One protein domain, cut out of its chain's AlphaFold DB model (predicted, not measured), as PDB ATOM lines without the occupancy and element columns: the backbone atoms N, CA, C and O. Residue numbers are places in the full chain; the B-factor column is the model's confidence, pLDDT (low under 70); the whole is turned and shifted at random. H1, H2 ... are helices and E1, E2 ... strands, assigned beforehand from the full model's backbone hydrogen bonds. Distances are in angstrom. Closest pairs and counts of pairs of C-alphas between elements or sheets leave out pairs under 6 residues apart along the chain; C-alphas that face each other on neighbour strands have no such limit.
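This is residues 3 to 110 and 154 to 175 of the 190 residues of an uncharacterized protein of Acidobacteria bacterium RIFCSPLOWO2_12_FULL_59_11 (UniProt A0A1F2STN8). Two three-stranded antiparallel wings, E1 E2 E3 and E4 E5 E6, join through E3 and E6 into one strongly twisted, curled sheet, with the short helix H3 packed on it near the core. H2 packs on the E1 E2 side, and the long helix H4 packs on H2, away from the sheet. The printed part has 130 residues with four named helices and seven named strands, in the order E1 E2 E3 H1 H2 E4 E5 E6 H3 E7 H4, and its class is mixed, helices and strands. It is compact, with a radius of gyration of the C-alphas of 14.9 A and spans of 43 by 31 by 28 A.

E1, residues 3 to 7, begins at C-alpha 3 (37.978, -12.492, 90.342) and is 13.4 A long. E2, residues 13 to 19, is 19.4 A, and E3, residues 24 to 27, 9.9 A. H1, residues 31 to 34, is 5.1 A, and H2, residues 37 to 48, 16.7 A. E4, residues 72 to 78, is 18.8 A, E5, residues 81 to 87, 18.4 A, and E6, residues 94 to 97, 10.2 A. H3, residues 98 to 104, is 9.8 A, and E7, residues 108 to 110, 7.2 A. H4, residues 155 to 174, is 28.3 A and ends at C-alpha 174 (23.208, -12.523, 113.824).

The sheet runs E1 E2 E3 E6 E5 E4, antiparallel throughout; E1 E2 E3 and E4 E5 E6 are each a meander, each strand the antiparallel neighbour of the one before. Backbone pairs within hydrogen-bond range include N 4 and O 16, 2.8 A, in the hairpin E1 and E2; N 26 and O 17, 2.7 A, in the hairpin E2 and E3; N 25 and O 96, 2.8 A, between E3 and E6; N 95 and O 86, 2.8 A, in the hairpin E5 and E6; and N 74 and O 85, 2.8 A, in the hairpin E4 and E5. H3 is on the sheet; its closest C-alphas to E5 are those of Asp 100 and Phe 83, 5.4 A. H1 is on the sheet, over none of its strands, at a height of 5.7 A. H2 is on the sheet over E2, at a height of 9.7 A, and runs along the strands, at 12 degrees to E2 on the local plane. H4 is not on the sheet; its residues 162 to 169 touch residues 37 to 41 of H2, the closest C-alphas being those of Leu 165 and Pro 37, 5.0 A, at a steep tilt of 41 degrees, opposite ways. E7 pairs with no named strand. In H2, H3 and H4 every O i to N i+4 pair is within hydrogen-bond range; H1 is too short for one.

The C-alphas farthest apart, those of His 59 and Leu 175, are 44.7 A apart. Residues 111 to 153 are not printed, and C-alphas 110 and 154 across the cut are 9.5 A apart. The link H2 to E4, residues 49 to 71, is long. Residue 11, residues 51 to 61 and residues 174 to 175 have pLDDT under 70; the mean of the printed part is 86.4.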
ATOM      1  N   PRO A   3      38.558 -13.211  89.215       94.50
ATOM      2  CA  PRO A   3      37.978 -12.492  90.342       94.50
ATOM      3  C   PRO A   3      37.023 -13.396  91.128       94.50
ATOM      4  O   PRO A   3      36.291 -14.198  90.550       94.50
ATOM      5  N   GLU A   4      37.030 -13.247  92.443       93.62
ATOM      6  CA  GLU A   4      36.190 -13.980  93.375       93.62
ATOM      7  C   GLU A   4      35.675 -13.015  94.439       93.62
ATOM      8  O   GLU A   4      36.449 -12.464  95.222       93.62
ATOM      9  N   THR A   5      34.363 -12.794  94.455       95.69
ATOM     10  CA  THR A   5      33.716 -11.954  95.462       95.69
ATOM     11  C   THR A   5      33.431 -12.773  96.716       95.69
ATOM     12  O   THR A   5      32.859 -13.862  96.664       95.69
ATOM     13  N   LEU A   6      33.859 -12.233  97.847       94.81
ATOM     14  CA  LEU A   6      33.800 -12.823  99.173       94.81
ATOM     15  C   LEU A   6      33.122 -11.858 100.140       94.81
ATOM     16  O   LEU A   6      33.047 -10.652  99.907       94.81
ATOM     17  N   GLU A   7      32.666 -12.393 101.264       93.25
ATOM     18  CA  GLU A   7      32.135 -11.578 102.351       93.25
ATOM     19  C   GLU A   7      33.266 -10.788 103.031       93.25
ATOM     20  O   GLU A   7      34.258 -11.353 103.503       93.25
ATOM     21  N   GLY A   8      33.104  -9.476 103.098       92.25
ATOM     22  CA  GLY A   8      33.961  -8.573 103.850       92.25
ATOM     23  C   GLY A   8      33.477  -8.365 105.289       92.25
ATOM     24  O   GLY A   8      32.358  -8.722 105.658       92.25
ATOM     25  N   HIS A   9      34.315  -7.761 106.129       88.12
ATOM     26  CA  HIS A   9      33.900  -7.288 107.448       88.12
ATOM     27  C   HIS A   9      32.687  -6.349 107.351       88.12
ATOM     28  O   HIS A   9      32.488  -5.672 106.344       88.12
ATOM     29  N   LEU A  10      31.874  -6.315 108.415       79.75
ATOM     30  CA  LEU A  10      30.668  -5.477 108.505       79.75
ATOM     31  C   LEU A  10      29.670  -5.702 107.350       79.75
ATOM     32  O   LEU A  10      28.982  -4.772 106.947       79.75
ATOM     33  N   ARG A  11      29.590  -6.934 106.820       69.81
ATOM     34  CA  ARG A  11      28.744  -7.308 105.665       69.81
ATOM     35  C   ARG A  11      29.096  -6.586 104.364       69.81
ATOM     36  O   ARG A  11      28.281  -6.543 103.446       69.81
ATOM     37  N   GLY A  12      30.305  -6.039 104.263       86.88
ATOM     38  CA  GLY A  12      30.833  -5.589 102.985       86.88
ATOM     39  C   GLY A  12      31.031  -6.760 102.021       86.88
ATOM     40  O   GLY A  12      30.946  -7.931 102.390       86.88
ATOM     41  N   SER A  13      31.360  -6.448 100.776       92.38
ATOM     42  CA  SER A  13      31.890  -7.422  99.825       92.38
ATOM     43  C   SER A  13      33.338  -7.074  99.525       92.38
ATOM     44  O   SER A  13      33.641  -5.915  99.248       92.38
ATOM     45  N   VAL A  14      34.211  -8.071  99.517       95.06
ATOM     46  CA  VAL A  14      35.595  -7.925  99.068       95.06
ATOM     47  C   VAL A  14      35.806  -8.825  97.863       95.06
ATOM     48  O   VAL A  14      35.502 -10.013  97.909       95.06
ATOM     49  N   THR A  15      36.279  -8.265  96.758       95.88
ATOM     50  CA  THR A  15      36.641  -9.063  95.583       95.88
ATOM     51  C   THR A  15      38.131  -9.288  95.619       95.88
ATOM     52  O   THR A  15      38.862  -8.341  95.823       95.88
ATOM     53  N   ILE A  16      38.574 -10.523  95.438       95.88
ATOM     54  CA  ILE A  16      39.997 -10.854  95.346       95.88
ATOM     55  C   ILE A  16      40.255 -11.548  94.018       95.88
ATOM     56  O   ILE A  16      39.323 -11.965  93.330       95.88
ATOM     57  N   ASN A  17      41.515 -11.720  93.638       95.00
ATOM     58  CA  ASN A  17      41.866 -12.422  92.411       95.00
ATOM     59  C   ASN A  17      42.584 -13.740  92.717       95.00
ATOM     60  O   ASN A  17      43.673 -13.759  93.279       95.00
ATOM     61  N   THR A  18      42.021 -14.857  92.269       93.19
ATOM     62  CA  THR A  18      42.549 -16.201  92.531       93.19
ATOM     63  C   THR A  18      43.174 -16.794  91.262       93.19
ATOM     64  O   THR A  18      42.613 -16.705  90.168       93.19
ATOM     65  N   CYS A  19      44.343 -17.434  91.367       89.75
ATOM     66  CA  CYS A  19      44.836 -18.363  90.344       89.75
ATOM     67  C   CYS A  19      44.993 -19.756  90.957       89.75
ATOM     68  O   CYS A  19      45.993 -20.024  91.619       89.75
ATOM     69  N   LEU A  20      44.033 -20.653  90.704       88.19
ATOM     70  CA  LEU A  20      44.084 -22.034  91.201       88.19
ATOM     71  C   LEU A  20      45.273 -22.829  90.635       88.19
ATOM     72  O   LEU A  20      45.990 -23.417  91.439       88.19
ATOM     73  N   PRO A  21      45.566 -22.807  89.312       84.69
ATOM     74  CA  PRO A  21      46.730 -23.521  88.783       84.69
ATOM     75  C   PRO A  21      48.045 -23.026  89.389       84.69
ATOM     76  O   PRO A  21      48.915 -23.828  89.702       84.69
ATOM     77  N   CYS A  22      48.164 -21.713  89.598       84.00
ATOM     78  CA  CYS A  22      49.345 -21.092  90.192       84.00
ATOM     79  C   CYS A  22      49.406 -21.246  91.724       84.00
ATOM     80  O   CYS A  22      50.451 -21.006  92.313       84.00
ATOM     81  N   GLN A  23      48.284 -21.579  92.372       88.56
ATOM     82  CA  GLN A  23      48.105 -21.607  93.829       88.56
ATOM     83  C   GLN A  23      48.475 -20.284  94.524       88.56
ATOM     84  O   GLN A  23      49.183 -20.269  95.533       88.56
ATOM     85  N   VAL A  24      47.989 -19.162  93.986       90.69
ATOM     86  CA  VAL A  24      48.218 -17.815  94.544       90.69
ATOM     87  C   VAL A  24      46.931 -16.988  94.584       90.69
ATOM     88  O   VAL A  24      46.046 -17.148  93.736       90.69
ATOM     89  N   PHE A  25      46.875 -16.056  95.533       94.62
ATOM     90  CA  PHE A  25      45.908 -14.963  95.581       94.62
ATOM     91  C   PHE A  25      46.595 -13.639  95.270       94.62
ATOM     92  O   PHE A  25      47.718 -13.394  95.709       94.62
ATOM     93  N   TRP A  26      45.898 -12.771  94.554       95.25
ATOM     94  CA  TRP A  26      46.189 -11.353  94.480       95.25
ATOM     95  C   TRP A  26      45.143 -10.598  95.291       95.25
ATOM     96  O   TRP A  26      43.941 -10.806  95.111       95.25
ATOM     97  N   PHE A  27      45.637  -9.737  96.170       96.00
ATOM     98  CA  PHE A  27      44.857  -8.788  96.944       96.00
ATOM     99  C   PHE A  27      45.263  -7.388  96.497       96.00
ATOM    100  O   PHE A  27      46.440  -7.039  96.628       96.00
ATOM    101  N   ASP A  28      44.328  -6.581  96.003       93.75
ATOM    102  CA  ASP A  28      44.535  -5.141  95.886       93.75
ATOM    103  C   ASP A  28      44.641  -4.504  97.289       93.75
ATOM    104  O   ASP A  28      44.623  -5.162  98.341       93.75
ATOM    105  N   THR A  29      44.830  -3.189  97.318       88.69
ATOM    106  CA  THR A  29      45.058  -2.414  98.537       88.69
ATOM    107  C   THR A  29      43.941  -2.660  99.562       88.69
ATOM    108  O   THR A  29      42.768  -2.437  99.289       88.69
ATOM    109  N   LEU A  30      44.324  -3.111 100.763       87.50
ATOM    110  CA  LEU A  30      43.457  -3.415 101.918       87.50
ATOM    111  C   LEU A  30      42.538  -4.645 101.809       87.50
ATOM    112  O   LEU A  30      41.975  -5.032 102.830       87.50
ATOM    113  N   GLU A  31      42.398  -5.306 100.661       92.19
ATOM    114  CA  GLU A  31      41.436  -6.416 100.507       92.19
ATOM    115  C   GLU A  31      41.683  -7.565 101.493       92.19
ATOM    116  O   GLU A  31      40.760  -8.083 102.119       92.19
ATOM    117  N   SER A  32      42.950  -7.919 101.724       90.25
ATOM    118  CA  SER A  32      43.314  -8.979 102.675       90.25
ATOM    119  C   SER A  32      42.905  -8.674 104.124       90.25
ATOM    120  O   SER A  32      42.726  -9.604 104.916       90.25
ATOM    121  N   LEU A  33      42.792  -7.389 104.477       89.50
ATOM    122  CA  LEU A  33      42.348  -6.926 105.796       89.50
ATOM    123  C   LEU A  33      40.825  -6.871 105.900       89.50
ATOM    124  O   LEU A  33      40.301  -6.834 107.005       89.50
ATOM    125  N   GLN A  34      40.123  -6.850 104.767       93.00
ATOM    126  CA  GLN A  34      38.666  -6.791 104.716       93.00
ATOM    127  C   GLN A  34      38.020  -8.177 104.791       93.00
ATOM    128  O   GLN A  34      36.823  -8.248 105.031       93.00
ATOM    129  N   LEU A  35      38.772  -9.266 104.596       93.94
ATOM    130  CA  LEU A  35      38.245 -10.634 104.627       93.94
ATOM    131  C   LEU A  35      37.517 -10.947 105.942       93.94
ATOM    132  O   LEU A  35      38.133 -11.033 107.005       93.94
ATOM    133  N   SER A  36      36.217 -11.233 105.850       94.19
ATOM    134  CA  SER A  36      35.454 -11.754 106.985       94.19
ATOM    135  C   SER A  36      35.953 -13.144 107.421       94.19
ATOM    136  O   SER A  36      36.576 -13.873 106.637       94.19
ATOM    137  N   PRO A  37      35.618 -13.588 108.646       92.31
ATOM    138  CA  PRO A  37      35.861 -14.966 109.070       92.31
ATOM    139  C   PRO A  37      35.261 -16.017 108.118       92.31
ATOM    140  O   PRO A  37      35.896 -17.037 107.846       92.31
ATOM    141  N   ALA A  38      34.069 -15.751 107.567       92.06
ATOM    142  CA  ALA A  38      33.411 -16.622 106.595       92.06
ATOM    143  C   ALA A  38      34.199 -16.709 105.278       92.06
ATOM    144  O   ALA A  38      34.397 -17.800 104.739       92.06
ATOM    145  N   ALA A  39      34.725 -15.579 104.797       94.94
ATOM    146  CA  ALA A  39      35.591 -15.548 103.624       94.94
ATOM    147  C   ALA A  39      36.883 -16.341 103.843       94.94
ATOM    148  O   ALA A  39      37.259 -17.131 102.981       94.94
ATOM    149  N   VAL A  40      37.529 -16.211 105.008       94.69
ATOM    150  CA  VAL A  40      38.733 -16.997 105.336       94.69
ATOM    151  C   VAL A  40      38.438 -18.503 105.317       94.69
ATOM    152  O   VAL A  40      39.194 -19.259 104.709       94.69
ATOM    153  N   LEU A  41      37.315 -18.950 105.896       93.31
ATOM    154  CA  LEU A  41      36.895 -20.361 105.841       93.31
ATOM    155  C   LEU A  41      36.649 -20.853 104.410       93.31
ATOM    156  O   LEU A  41      37.032 -21.975 104.057       93.31
ATOM    157  N   ARG A  42      36.025 -20.016 103.576       94.19
ATOM    158  CA  ARG A  42      35.788 -20.326 102.162       94.19
ATOM    159  C   ARG A  42      37.108 -20.497 101.413       94.19
ATOM    160  O   ARG A  42      37.269 -21.474 100.684       94.19
ATOM    161  N   LEU A  43      38.082 -19.623 101.670       94.88
ATOM    162  CA  LEU A  43      39.423 -19.721 101.093       94.88
ATOM    163  C   LEU A  43      40.188 -20.956 101.580       94.88
ATOM    164  O   LEU A  43      40.826 -21.622 100.771       94.88
ATOM    165  N   PHE A  44      40.086 -21.335 102.858       92.75
ATOM    166  CA  PHE A  44      40.685 -22.584 103.350       92.75
ATOM    167  C   PHE A  44      40.108 -23.814 102.646       92.75
ATOM    168  O   PHE A  44      40.854 -24.707 102.244       92.75
ATOM    169  N   THR A  45      38.792 -23.832 102.438       91.25
ATOM    170  CA  THR A  45      38.106 -24.910 101.711       91.25
ATOM    171  C   THR A  45      38.584 -24.984 100.259       91.25
ATOM    172  O   THR A  45      38.896 -26.065  99.759       91.25
ATOM    173  N   LEU A  46      38.716 -23.828  99.598       92.00
ATOM    174  CA  LEU A  46      39.243 -23.718  98.238       92.00
ATOM    175  C   LEU A  46      40.676 -24.256  98.139       92.00
ATOM    176  O   LEU A  46      40.966 -25.043  97.237       92.00
ATOM    177  N   ILE A  47      41.553 -23.884  99.075       90.44
ATOM    178  CA  ILE A  47      42.942 -24.363  99.114       90.44
ATOM    179  C   ILE A  47      42.981 -25.882  99.308       90.44
ATOM    180  O   ILE A  47      43.685 -26.569  98.566       90.44
ATOM    181  N   GLY A  48      42.200 -26.416 100.253       84.88
ATOM    182  CA  GLY A  48      42.121 -27.855 100.527       84.88
ATOM    183  C   GLY A  48      41.717 -28.683  99.303       84.88
ATOM    184  O   GLY A  48      42.259 -29.765  99.087       84.88
ATOM    185  N   GLY A  49      40.847 -28.142  98.442       82.50
ATOM    186  CA  GLY A  49      40.452 -28.780  97.182       82.50
ATOM    187  C   GLY A  49      41.546 -28.843  96.103       82.50
ATOM    188  O   GLY A  49      41.392 -29.590  95.139       82.50
ATOM    189  N   GLN A  50      42.646 -28.085  96.230       74.56
ATOM    190  CA  GLN A  50      43.717 -28.013  95.217       74.56
ATOM    191  C   GLN A  50      44.962 -28.851  95.537       74.56
ATOM    192  O   GLN A  50      45.765 -29.096  94.636       74.56
ATOM    193  N   VAL A  51      45.134 -29.318  96.780       58.66
ATOM    194  CA  VAL A  51      46.375 -29.976  97.257       58.66
ATOM    195  C   VAL A  51      46.740 -31.241  96.455       58.66
ATOM    196  O   VAL A  51      47.896 -31.650  96.439       58.66
ATOM    197  N   VAL A  52      45.789 -31.825  95.719       52.34
ATOM    198  CA  VAL A  52      45.961 -33.073  94.955       52.34
ATOM    199  C   VAL A  52      46.689 -32.882  93.610       52.34
ATOM    200  O   VAL A  52      47.163 -33.854  93.028       52.34
ATOM    201  N   LYS A  53      46.822 -31.654  93.088       54.38
ATOM    202  CA  LYS A  53      47.468 -31.407  91.786       54.38
ATOM    203  C   LYS A  53      48.870 -30.831  91.994       54.38
ATOM    204  O   LYS A  53      49.023 -29.796  92.643       54.38
ATOM    205  N   GLY A  54      49.883 -31.525  91.462       54.25
ATOM    206  CA  GLY A  54      51.291 -31.120  91.520       54.25
ATOM    207  C   GLY A  54      51.484 -29.642  91.164       54.25
ATOM    208  O   GLY A  54      50.778 -29.104  90.308       54.25
ATOM    209  N   ARG A  55      52.394 -28.969  91.874       61.66
ATOM    210  CA  ARG A  55      52.571 -27.517  91.765       61.66
ATOM    211  C   ARG A  55      53.406 -27.137  90.549       61.66
ATOM    212  O   ARG A  55      54.431 -27.778  90.323       61.66
ATOM    213  N   PRO A  56      53.016 -26.088  89.804       56.19
ATOM    214  CA  PRO A  56      53.908 -25.504  88.820       56.19
ATOM    215  C   PRO A  56      55.107 -24.870  89.528       56.19
ATOM    216  O   PRO A  56      54.969 -24.324  90.626       56.19
ATOM    217  N   ASP A  57      56.266 -24.931  88.875       57.47
ATOM    218  CA  ASP A  57      57.433 -24.155  89.273       57.47
ATOM    219  C   ASP A  57      57.022 -22.685  89.329       57.47
ATOM    220  O   ASP A  57      56.659 -22.071  88.319       57.47
ATOM    221  N   LEU A  58      56.999 -22.138  90.541       59.19
ATOM    222  CA  LEU A  58      56.652 -20.753  90.779       59.19
ATOM    223  C   LEU A  58      57.870 -19.888  90.417       59.19
ATOM    224  O   LEU A  58      58.416 -19.171  91.254       59.19
ATOM    225  N   HIS A  59      58.295 -19.935  89.152       57.06
ATOM    226  CA  HIS A  59      59.142 -18.919  88.537       57.06
ATOM    227  C   HIS A  59      58.320 -17.633  88.416       57.06
ATOM    228  O   HIS A  59      57.904 -17.199  87.343       57.06
ATOM    229  N   LEU A  60      58.035 -17.033  89.568       58.94
ATOM    230  CA  LEU A  60      57.193 -15.868  89.736       58.94
ATOM    231  C   LEU A  60      57.973 -14.616  89.313       58.94
ATOM    232  O   LEU A  60      58.289 -13.742  90.113       58.94
ATOM    233  N   ARG A  61      58.294 -14.510  88.021       59.25
ATOM    234  CA  ARG A  61      58.577 -13.219  87.383       59.25
ATOM    235  C   ARG A  61      57.258 -12.612  86.918       59.25
ATOM    236  O   ARG A  61      57.054 -12.367  85.736       59.25
ATOM    237  N   THR A  62      56.331 -12.416  87.848       71.00
ATOM    238  CA  THR A  62      55.059 -11.755  87.557       71.00
ATOM    239  C   THR A  62      55.197 -10.285  87.921       71.00
ATOM    240  O   THR A  62      55.400  -9.949  89.089       71.00
ATOM    241  N   GLY A  63      55.118  -9.404  86.926       86.25
ATOM    242  CA  GLY A  63      54.889  -7.987  87.183       86.25
ATOM    243  C   GLY A  63      53.533  -7.780  87.865       86.25
ATOM    244  O   GLY A  63      52.649  -8.634  87.797       86.25
ATOM    245  N   CYS A  64      53.364  -6.641  88.525       89.12
ATOM    246  CA  CYS A  64      52.095  -6.244  89.111       89.12
ATOM    247  C   CYS A  64      50.987  -6.249  88.037       89.12
ATOM    248  O   CYS A  64      51.145  -5.570  87.020       89.12
ATOM    249  N   PRO A  65      49.842  -6.928  88.242       86.69
ATOM    250  CA  PRO A  65      48.744  -6.951  87.275       86.69
ATOM    251  C   PRO A  65      48.104  -5.571  87.057       86.69
ATOM    252  O   PRO A  65      47.363  -5.390  86.097       86.69
ATOM    253  N   ARG A  66      48.379  -4.592  87.932       89.06
ATOM    254  CA  ARG A  66      47.858  -3.219  87.833       89.06
ATOM    255  C   ARG A  66      48.800  -2.250  87.120       89.06
ATOM    256  O   ARG A  66      48.326  -1.338  86.454       89.06
ATOM    257  N   CYS A  67      50.117  -2.397  87.274       91.81
ATOM    258  CA  CYS A  67      51.087  -1.416  86.759       91.81
ATOM    259  C   CYS A  67      52.340  -2.011  86.112       91.81
ATOM    260  O   CYS A  67      53.269  -1.265  85.812       91.81
ATOM    261  N   ALA A  68      52.382  -3.332  85.928       90.12
ATOM    262  CA  ALA A  68      53.459  -4.099  85.303       90.12
ATOM    263  C   ALA A  68      54.849  -3.998  85.966       90.12
ATOM    264  O   ALA A  68      55.788  -4.636  85.491       90.12
ATOM    265  N   THR A  69      55.005  -3.264  87.076       91.50
ATOM    266  CA  THR A  69      56.285  -3.184  87.795       91.50
ATOM    267  C   THR A  69      56.651  -4.543  88.395       91.50
ATOM    268  O   THR A  69      55.756  -5.262  88.851       91.50
ATOM    269  N   PRO A  70      57.939  -4.929  88.401       91.44
ATOM    270  CA  PRO A  70      58.373  -6.144  89.077       91.44
ATOM    271  C   PRO A  70      57.943  -6.126  90.545       91.44
ATOM    272  O   PRO A  70      58.193  -5.153  91.257       91.44
ATOM    273  N   LEU A  71      57.293  -7.197  90.997       92.38
ATOM    274  CA  LEU A  71      56.898  -7.297  92.394       92.38
ATOM    275  C   LEU A  71      58.121  -7.527  93.291       92.38
ATOM    276  O   LEU A  71      59.055  -8.246  92.931       92.38
ATOM    277  N   GLN A  72      58.084  -6.948  94.486       91.69
ATOM    278  CA  GLN A  72      59.151  -7.053  95.475       91.69
ATOM    279  C   GLN A  72      58.831  -8.144  96.493       91.69
ATOM    280  O   GLN A  72      57.810  -8.072  97.187       91.69
ATOM    281  N   LEU A  73      59.718  -9.136  96.611       90.69
ATOM    282  CA  LEU A  73      59.616 -10.152  97.654       90.69
ATOM    283  C   LEU A  73      59.733  -9.484  99.027       90.69
ATOM    284  O   LEU A  73      60.708  -8.798  99.323       90.69
ATOM    285  N   THR A  74      58.719  -9.689  99.855       91.62
ATOM    286  CA  THR A  74      58.569  -9.091 101.176       91.62
ATOM    287  C   THR A  74      58.376 -10.202 102.193       91.62
ATOM    288  O   THR A  74      57.597 -11.128 101.972       91.62
ATOM    289  N   HIS A  75      59.103 -10.105 103.301       91.75
ATOM    290  CA  HIS A  75      58.975 -11.001 104.442       91.75
ATOM    291  C   HIS A  75      58.228 -10.266 105.545       91.75
ATOM    292  O   HIS A  75      58.528  -9.106 105.821       91.75
ATOM    293  N   ASP A  76      57.283 -10.949 106.169       92.38
ATOM    294  CA  ASP A  76      56.378 -10.360 107.144       92.38
ATOM    295  C   ASP A  76      56.056 -11.371 108.249       92.38
ATOM    296  O   ASP A  76      56.456 -12.542 108.198       92.38
ATOM    297  N   PHE A  77      55.383 -10.899 109.288       90.75
ATOM    298  CA  PHE A  77      55.060 -11.670 110.473       90.75
ATOM    299  C   PHE A  77      53.639 -11.375 110.921       90.75
ATOM    300  O   PHE A  77      53.272 -10.230 111.160       90.75
ATOM    301  N   GLN A  78      52.862 -12.434 111.129       86.94
ATOM    302  CA  GLN A  78      51.579 -12.342 111.806       86.94
ATOM    303  C   GLN A  78      51.698 -13.099 113.122       86.94
ATOM    304  O   GLN A  78      51.935 -14.308 113.135       86.94
ATOM    305  N   ARG A  79      51.557 -12.383 114.244       81.88
ATOM    306  CA  ARG A  79      51.835 -12.916 115.590       81.88
ATOM    307  C   ARG A  79      53.271 -13.469 115.653       81.88
ATOM    308  O   ARG A  79      54.213 -12.696 115.546       81.88
ATOM    309  N   ASN A  80      53.437 -14.787 115.772       79.69
ATOM    310  CA  ASN A  80      54.740 -15.463 115.790       79.69
ATOM    311  C   ASN A  80      55.055 -16.212 114.484       79.69
ATOM    312  O   ASN A  80      56.056 -16.927 114.401       79.69
ATOM    313  N   THR A  81      54.226 -16.047 113.453       85.88
ATOM    314  CA  THR A  81      54.332 -16.809 112.211       85.88
ATOM    315  C   THR A  81      54.917 -15.939 111.105       85.88
ATOM    316  O   THR A  81      54.291 -14.994 110.632       85.88
ATOM    317  N   LYS A  82      56.144 -16.277 110.684       89.44
ATOM    318  CA  LYS A  82      56.793 -15.699 109.494       89.44
ATOM    319  C   LYS A  82      56.047 -16.125 108.242       89.44
ATOM    320  O   LYS A  82      55.710 -17.303 108.132       89.44
ATOM    321  N   PHE A  83      55.900 -15.242 107.274       91.31
ATOM    322  CA  PHE A  83      55.429 -15.580 105.934       91.31
ATOM    323  C   PHE A  83      56.037 -14.616 104.912       91.31
ATOM    324  O   PHE A  83      56.703 -13.645 105.280       91.31
ATOM    325  N   GLN A  84      55.870 -14.918 103.629       91.19
ATOM    326  CA  GLN A  84      56.361 -14.069 102.546       91.19
ATOM    327  C   GLN A  84      55.274 -13.810 101.505       91.19
ATOM    328  O   GLN A  84      54.346 -14.598 101.335       91.19
ATOM    329  N   TYR A  85      55.388 -12.688 100.808       92.69
ATOM    330  CA  TYR A  85      54.528 -12.318  99.687       92.69
ATOM    331  C   TYR A  85      55.273 -11.379  98.741       92.69
ATOM    332  O   TYR A  85      56.325 -10.838  99.074       92.69
ATOM    333  N   TRP A  86      54.721 -11.146  97.556       92.88
ATOM    334  CA  TRP A  86      55.278 -10.229  96.569       92.88
ATOM    335  C   TRP A  86      54.401  -8.988  96.471       92.88
ATOM    336  O   TRP A  86      53.254  -9.068  96.036       92.88
ATOM    337  N   ARG A  87      54.917  -7.831  96.886       93.75
ATOM    338  CA  ARG A  87      54.159  -6.571  96.884       93.75
ATOM    339  C   ARG A  87      54.471  -5.711  95.673       93.75
ATOM    340  O   ARG A  87      55.588  -5.718  95.160       93.75
ATOM    341  N   CYS A  88      53.488  -4.924  95.259       94.06
ATOM    342  CA  CYS A  88      53.713  -3.821  94.341       94.06
ATOM    343  C   CYS A  88      54.408  -2.667  95.082       94.06
ATOM    344  O   CYS A  88      53.935  -2.221  96.125       94.06
ATOM    345  N   ASP A  89      55.498  -2.149  94.522       93.31
ATOM    346  CA  ASP A  89      56.218  -0.970  95.026       93.31
ATOM    347  C   ASP A  89      55.364   0.310  94.995       93.31
ATOM    348  O   ASP A  89      55.513   1.174  95.848       93.31
ATOM    349  N   LYS A  90      54.412   0.387  94.057       93.75
ATOM    350  CA  LYS A  90      53.378   1.439  93.964       93.75
ATOM    351  C   LYS A  90      52.121   1.189  94.815       93.75
ATOM    352  O   LYS A  90      51.066   1.728  94.490       93.75
ATOM    353  N   GLU A  91      52.192   0.304  95.810       91.00
ATOM    354  CA  GLU A  91      51.104   0.017  96.769       91.00
ATOM    355  C   GLU A  91      49.767  -0.419  96.138       91.00
ATOM    356  O   GLU A  91      48.694  -0.256  96.717       91.00
ATOM    357  N   ARG A  92      49.816  -1.030  94.948       93.06
ATOM    358  CA  ARG A  92      48.631  -1.509  94.211       93.06
ATOM    359  C   ARG A  92      48.123  -2.880  94.654       93.06
ATOM    360  O   ARG A  92      47.272  -3.440  93.978       93.06
ATOM    361  N   GLY A  93      48.683  -3.439  95.720       93.88
ATOM    362  CA  GLY A  93      48.346  -4.776  96.193       93.88
ATOM    363  C   GLY A  93      49.547  -5.694  96.371       93.88
ATOM    364  O   GLY A  93      50.712  -5.283  96.272       93.88
ATOM    365  N   ARG A  94      49.241  -6.959  96.650       94.62
ATOM    366  CA  ARG A  94      50.211  -8.030  96.868       94.62
ATOM    367  C   ARG A  94      49.722  -9.364  96.319       94.62
ATOM    368  O   ARG A  94      48.538  -9.685  96.355       94.62
ATOM    369  N   LEU A  95      50.684 -10.164  95.892       93.81
ATOM    370  CA  LEU A  95      50.535 -11.551  95.490       93.81
ATOM    371  C   LEU A  95      51.031 -12.447  96.628       93.81
ATOM    372  O   LEU A  95      52.158 -12.278  97.089       93.81
ATOM    373  N   ILE A  96      50.226 -13.408  97.064       93.25
ATOM    374  CA  ILE A  96      50.584 -14.345  98.135       93.25
ATOM    375  C   ILE A  96      50.267 -15.778  97.714       93.25
ATOM    376  O   ILE A  96      49.208 -16.056  97.147       93.25
ATOM    377  N   ALA A  97      51.195 -16.701  97.969       91.31
ATOM    378  CA  ALA A  97      50.967 -18.119  97.725       91.31
ATOM    379  C   ALA A  97      49.941 -18.679  98.717       91.31
ATOM    380  O   ALA A  97      49.874 -18.236  99.860       91.31
ATOM    381  N   PHE A  98      49.179 -19.699  98.319       92.06
ATOM    382  CA  PHE A  98      48.223 -20.364  99.213       92.06
ATOM    383  C   PHE A  98      48.896 -20.831 100.505       92.06
ATOM    384  O   PHE A  98      48.347 -20.661 101.587       92.06
ATOM    385  N   TYR A  99      50.118 -21.354 100.399       90.50
ATOM    386  CA  TYR A  99      50.924 -21.747 101.550       90.50
ATOM    387  C   TYR A  99      51.213 -20.576 102.499       90.50
ATOM    388  O   TYR A  99      50.999 -20.691 103.705       90.50
ATOM    389  N   ASP A 100      51.667 -19.442 101.967       92.62
ATOM    390  CA  ASP A 100      51.969 -18.261 102.773       92.62
ATOM    391  C   ASP A 100      50.699 -17.624 103.357       92.62
ATOM    392  O   ASP A 100      50.736 -17.146 104.485       92.62
ATOM    393  N   PHE A 101      49.555 -17.719 102.672       94.38
ATOM    394  CA  PHE A 101      48.257 -17.311 103.218       94.38
ATOM    395  C   PHE A 101      47.817 -18.195 104.396       94.38
ATOM    396  O   PHE A 101      47.352 -17.685 105.415       94.38
ATOM    397  N   LEU A 102      48.003 -19.519 104.308       92.56
ATOM    398  CA  LEU A 102      47.739 -20.420 105.439       92.56
ATOM    399  C   LEU A 102      48.633 -20.092 106.643       92.56
ATOM    400  O   LEU A 102      48.176 -20.176 107.782       92.56
ATOM    401  N   ARG A 103      49.888 -19.692 106.406       91.25
ATOM    402  CA  ARG A 103      50.805 -19.236 107.464       91.25
ATOM    403  C   ARG A 103      50.391 -17.897 108.047       91.25
ATOM    404  O   ARG A 103      50.353 -17.760 109.263       91.25
ATOM    405  N   GLU A 104      50.045 -16.930 107.203       93.38
ATOM    406  CA  GLU A 104      49.531 -15.627 107.634       93.38
ATOM    407  C   GLU A 104      48.329 -15.797 108.572       93.38
ATOM    408  O   GLU A 104      48.230 -15.117 109.589       93.38
ATOM    409  N   LYS A 105      47.427 -16.735 108.269       91.62
ATOM    410  CA  LYS A 105      46.250 -17.022 109.099       91.62
ATOM    411  C   LYS A 105      46.507 -18.018 110.235       91.62
ATOM    412  O   LYS A 105      45.551 -18.421 110.884       91.62
ATOM    413  N   ASP A 106      47.765 -18.379 110.497       88.12
ATOM    414  CA  ASP A 106      48.189 -19.294 111.568       88.12
ATOM    415  C   ASP A 106      47.530 -20.689 111.501       88.12
ATOM    416  O   ASP A 106      47.306 -21.345 112.516       88.12
ATOM    417  N   PHE A 107      47.193 -21.146 110.288       88.62
ATOM    418  CA  PHE A 107      46.591 -22.462 110.040       88.62
ATOM    419  C   PHE A 107      47.645 -23.563 109.881       88.62
ATOM    420  O   PHE A 107      47.384 -24.728 110.169       88.62
ATOM    421  N   ILE A 108      48.845 -23.201 109.422       88.38
ATOM    422  CA  ILE A 108      49.995 -24.105 109.351       88.38
ATOM    423  C   ILE A 108      51.202 -23.462 110.019       88.38
ATOM    424  O   ILE A 108      51.404 -22.247 109.937       88.38
ATOM    425  N   ARG A 109      52.046 -24.295 110.627       87.69
ATOM    426  CA  ARG A 109      53.248 -23.845 111.334       87.69
ATOM    427  C   ARG A 109      54.466 -24.695 110.987       87.69
ATOM    428  O   ARG A 109      54.304 -25.880 110.679       87.69
ATOM    429  N   PRO A 110      55.684 -24.137 111.099       87.88
ATOM    430  CA  PRO A 110      56.899 -24.930 111.026       87.88
ATOM    431  C   PRO A 110      56.889 -26.069 112.050       87.88
ATOM    432  O   PRO A 110      56.386 -25.924 113.173       87.88
ATOM    433  N   ASP A 154      48.713 -28.311 112.004       79.06
ATOM    434  CA  ASP A 154      48.485 -28.685 113.395       79.06
ATOM    435  C   ASP A 154      46.982 -28.895 113.578       79.06
ATOM    436  O   ASP A 154      46.225 -27.931 113.644       79.06
ATOM    437  N   PHE A 155      46.531 -30.152 113.594       76.12
ATOM    438  CA  PHE A 155      45.100 -30.476 113.625       76.12
ATOM    439  C   PHE A 155      44.363 -29.807 114.789       76.12
ATOM    440  O   PHE A 155      43.270 -29.291 114.591       76.12
ATOM    441  N   ARG A 156      44.979 -29.730 115.975       80.88
ATOM    442  CA  ARG A 156      44.363 -29.083 117.144       80.88
ATOM    443  C   ARG A 156      44.241 -27.575 116.948       80.88
ATOM    444  O   ARG A 156      43.196 -26.996 117.239       80.88
ATOM    445  N   GLN A 157      45.300 -26.932 116.452       81.44
ATOM    446  CA  GLN A 157      45.273 -25.499 116.136       81.44
ATOM    447  C   GLN A 157      44.266 -25.199 115.017       81.44
ATOM    448  O   GLN A 157      43.495 -24.249 115.130       81.44
ATOM    449  N   GLY A 158      44.244 -26.029 113.972       83.31
ATOM    450  CA  GLY A 158      43.345 -25.917 112.831       83.31
ATOM    451  C   GLY A 158      41.880 -26.082 113.227       83.31
ATOM    452  O   GLY A 158      41.059 -25.252 112.849       83.31
ATOM    453  N   GLU A 159      41.545 -27.090 114.037       85.75
ATOM    454  CA  GLU A 159      40.197 -27.278 114.586       85.75
ATOM    455  C   GLU A 159      39.751 -26.071 115.411       85.75
ATOM    456  O   GLU A 159      38.649 -25.557 115.200       85.75
ATOM    457  N   ARG A 160      40.619 -25.572 116.305       87.50
ATOM    458  CA  ARG A 160      40.329 -24.380 117.108       87.50
ATOM    459  C   ARG A 160      40.081 -23.163 116.220       87.50
ATOM    460  O   ARG A 160      39.075 -22.484 116.396       87.50
ATOM    461  N   LEU A 161      40.951 -22.917 115.242       86.94
ATOM    462  CA  LEU A 161      40.820 -21.794 114.317       86.94
ATOM    463  C   LEU A 161      39.541 -21.902 113.473       86.94
ATOM    464  O   LEU A 161      38.816 -20.921 113.329       86.94
ATOM    465  N   ILE A 162      39.205 -23.088 112.961       89.44
ATOM    466  CA  ILE A 162      37.951 -23.312 112.224       89.44
ATOM    467  C   ILE A 162      36.740 -23.040 113.123       89.44
ATOM    468  O   ILE A 162      35.791 -22.388 112.684       89.44
ATOM    469  N   ALA A 163      36.758 -23.515 114.371       89.75
ATOM    470  CA  ALA A 163      35.681 -23.276 115.327       89.75
ATOM    471  C   ALA A 163      35.524 -21.778 115.643       89.75
ATOM    472  O   ALA A 163      34.410 -21.257 115.577       89.75
ATOM    473  N   GLU A 164      36.626 -21.072 115.909       89.94
ATOM    474  CA  GLU A 164      36.647 -19.624 116.145       89.94
ATOM    475  C   GLU A 164      36.099 -18.847 114.941       89.94
ATOM    476  O   GLU A 164      35.245 -17.971 115.104       89.94
ATOM    477  N   LEU A 165      36.529 -19.194 113.723       88.12
ATOM    478  CA  LEU A 165      36.053 -18.556 112.497       88.12
ATOM    479  C   LEU A 165      34.557 -18.810 112.266       88.12
ATOM    480  O   LEU A 165      33.840 -17.884 111.890       88.12
ATOM    481  N   ARG A 166      34.062 -20.027 112.533       90.62
ATOM    482  CA  ARG A 166      32.629 -20.364 112.426       90.62
ATOM    483  C   ARG A 166      31.790 -19.578 113.428       90.62
ATOM    484  O   ARG A 166      30.762 -19.020 113.056       90.62
ATOM    485  N   GLN A 167      32.238 -19.492 114.680       90.31
ATOM    486  CA  GLN A 167      31.563 -18.695 115.709       90.31
ATOM    487  C   GLN A 167      31.560 -17.206 115.353       90.31
ATOM    488  O   GLN A 167      30.549 -16.526 115.519       90.31
ATOM    489  N   ALA A 168      32.679 -16.684 114.845       85.94
ATOM    490  CA  ALA A 168      32.772 -15.296 114.422       85.94
ATOM    491  C   ALA A 168      31.848 -14.996 113.230       85.94
ATOM    492  O   ALA A 168      31.126 -14.005 113.280       85.94
ATOM    493  N   ALA A 169      31.795 -15.882 112.230       84.94
ATOM    494  CA  ALA A 169      30.862 -15.776 111.109       84.94
ATOM    495  C   ALA A 169      29.395 -15.779 111.578       84.94
ATOM    496  O   ALA A 169      28.627 -14.897 111.197       84.94
ATOM    497  N   ALA A 170      29.023 -16.699 112.476       85.44
ATOM    498  CA  ALA A 170      27.667 -16.773 113.024       85.44
ATOM    499  C   ALA A 170      27.259 -15.485 113.768       85.44
ATOM    500  O   ALA A 170      26.153 -14.977 113.579       85.44
ATOM    501  N   ARG A 171      28.166 -14.900 114.565       83.12
ATOM    502  CA  ARG A 171      27.919 -13.612 115.242       83.12
ATOM    503  C   ARG A 171      27.713 -12.470 114.252       83.12
ATOM    504  O   ARG A 171      26.779 -11.691 114.415       83.12
ATOM    505  N   SER A 172      28.543 -12.386 113.213       78.00
ATOM    506  CA  SER A 172      28.397 -11.372 112.164       78.00
ATOM    507  C   SER A 172      27.067 -11.506 111.416       78.00
ATOM    508  O   SER A 172      26.435 -10.487 111.132       78.00
ATOM    509  N   SER A 173      26.591 -12.736 111.182       72.00
ATOM    510  CA  SER A 173      25.269 -12.985 110.588       72.00
ATOM    511  C   SER A 173      24.090 -12.670 111.519       72.00
ATOM    512  O   SER A 173      23.042 -12.258 111.028       72.00
ATOM    513  N   ALA A 174      24.260 -12.795 112.839       69.12
ATOM    514  CA  ALA A 174      23.208 -12.523 113.824       69.12
ATOM    515  C   ALA A 174      23.029 -11.026 114.131       69.12
ATOM    516  O   ALA A 174      21.927 -10.598 114.446       69.12
ATOM    517  N   LEU A 175      24.082 -10.213 114.000       60.44
ATOM    518  CA  LEU A 175      24.039  -8.764 114.245       60.44
ATOM    519  C   LEU A 175      23.413  -7.955 113.080       60.44
ATOM    520  O   LEU A 175      23.734  -6.781 112.907       60.44
TER     521      LEU A 175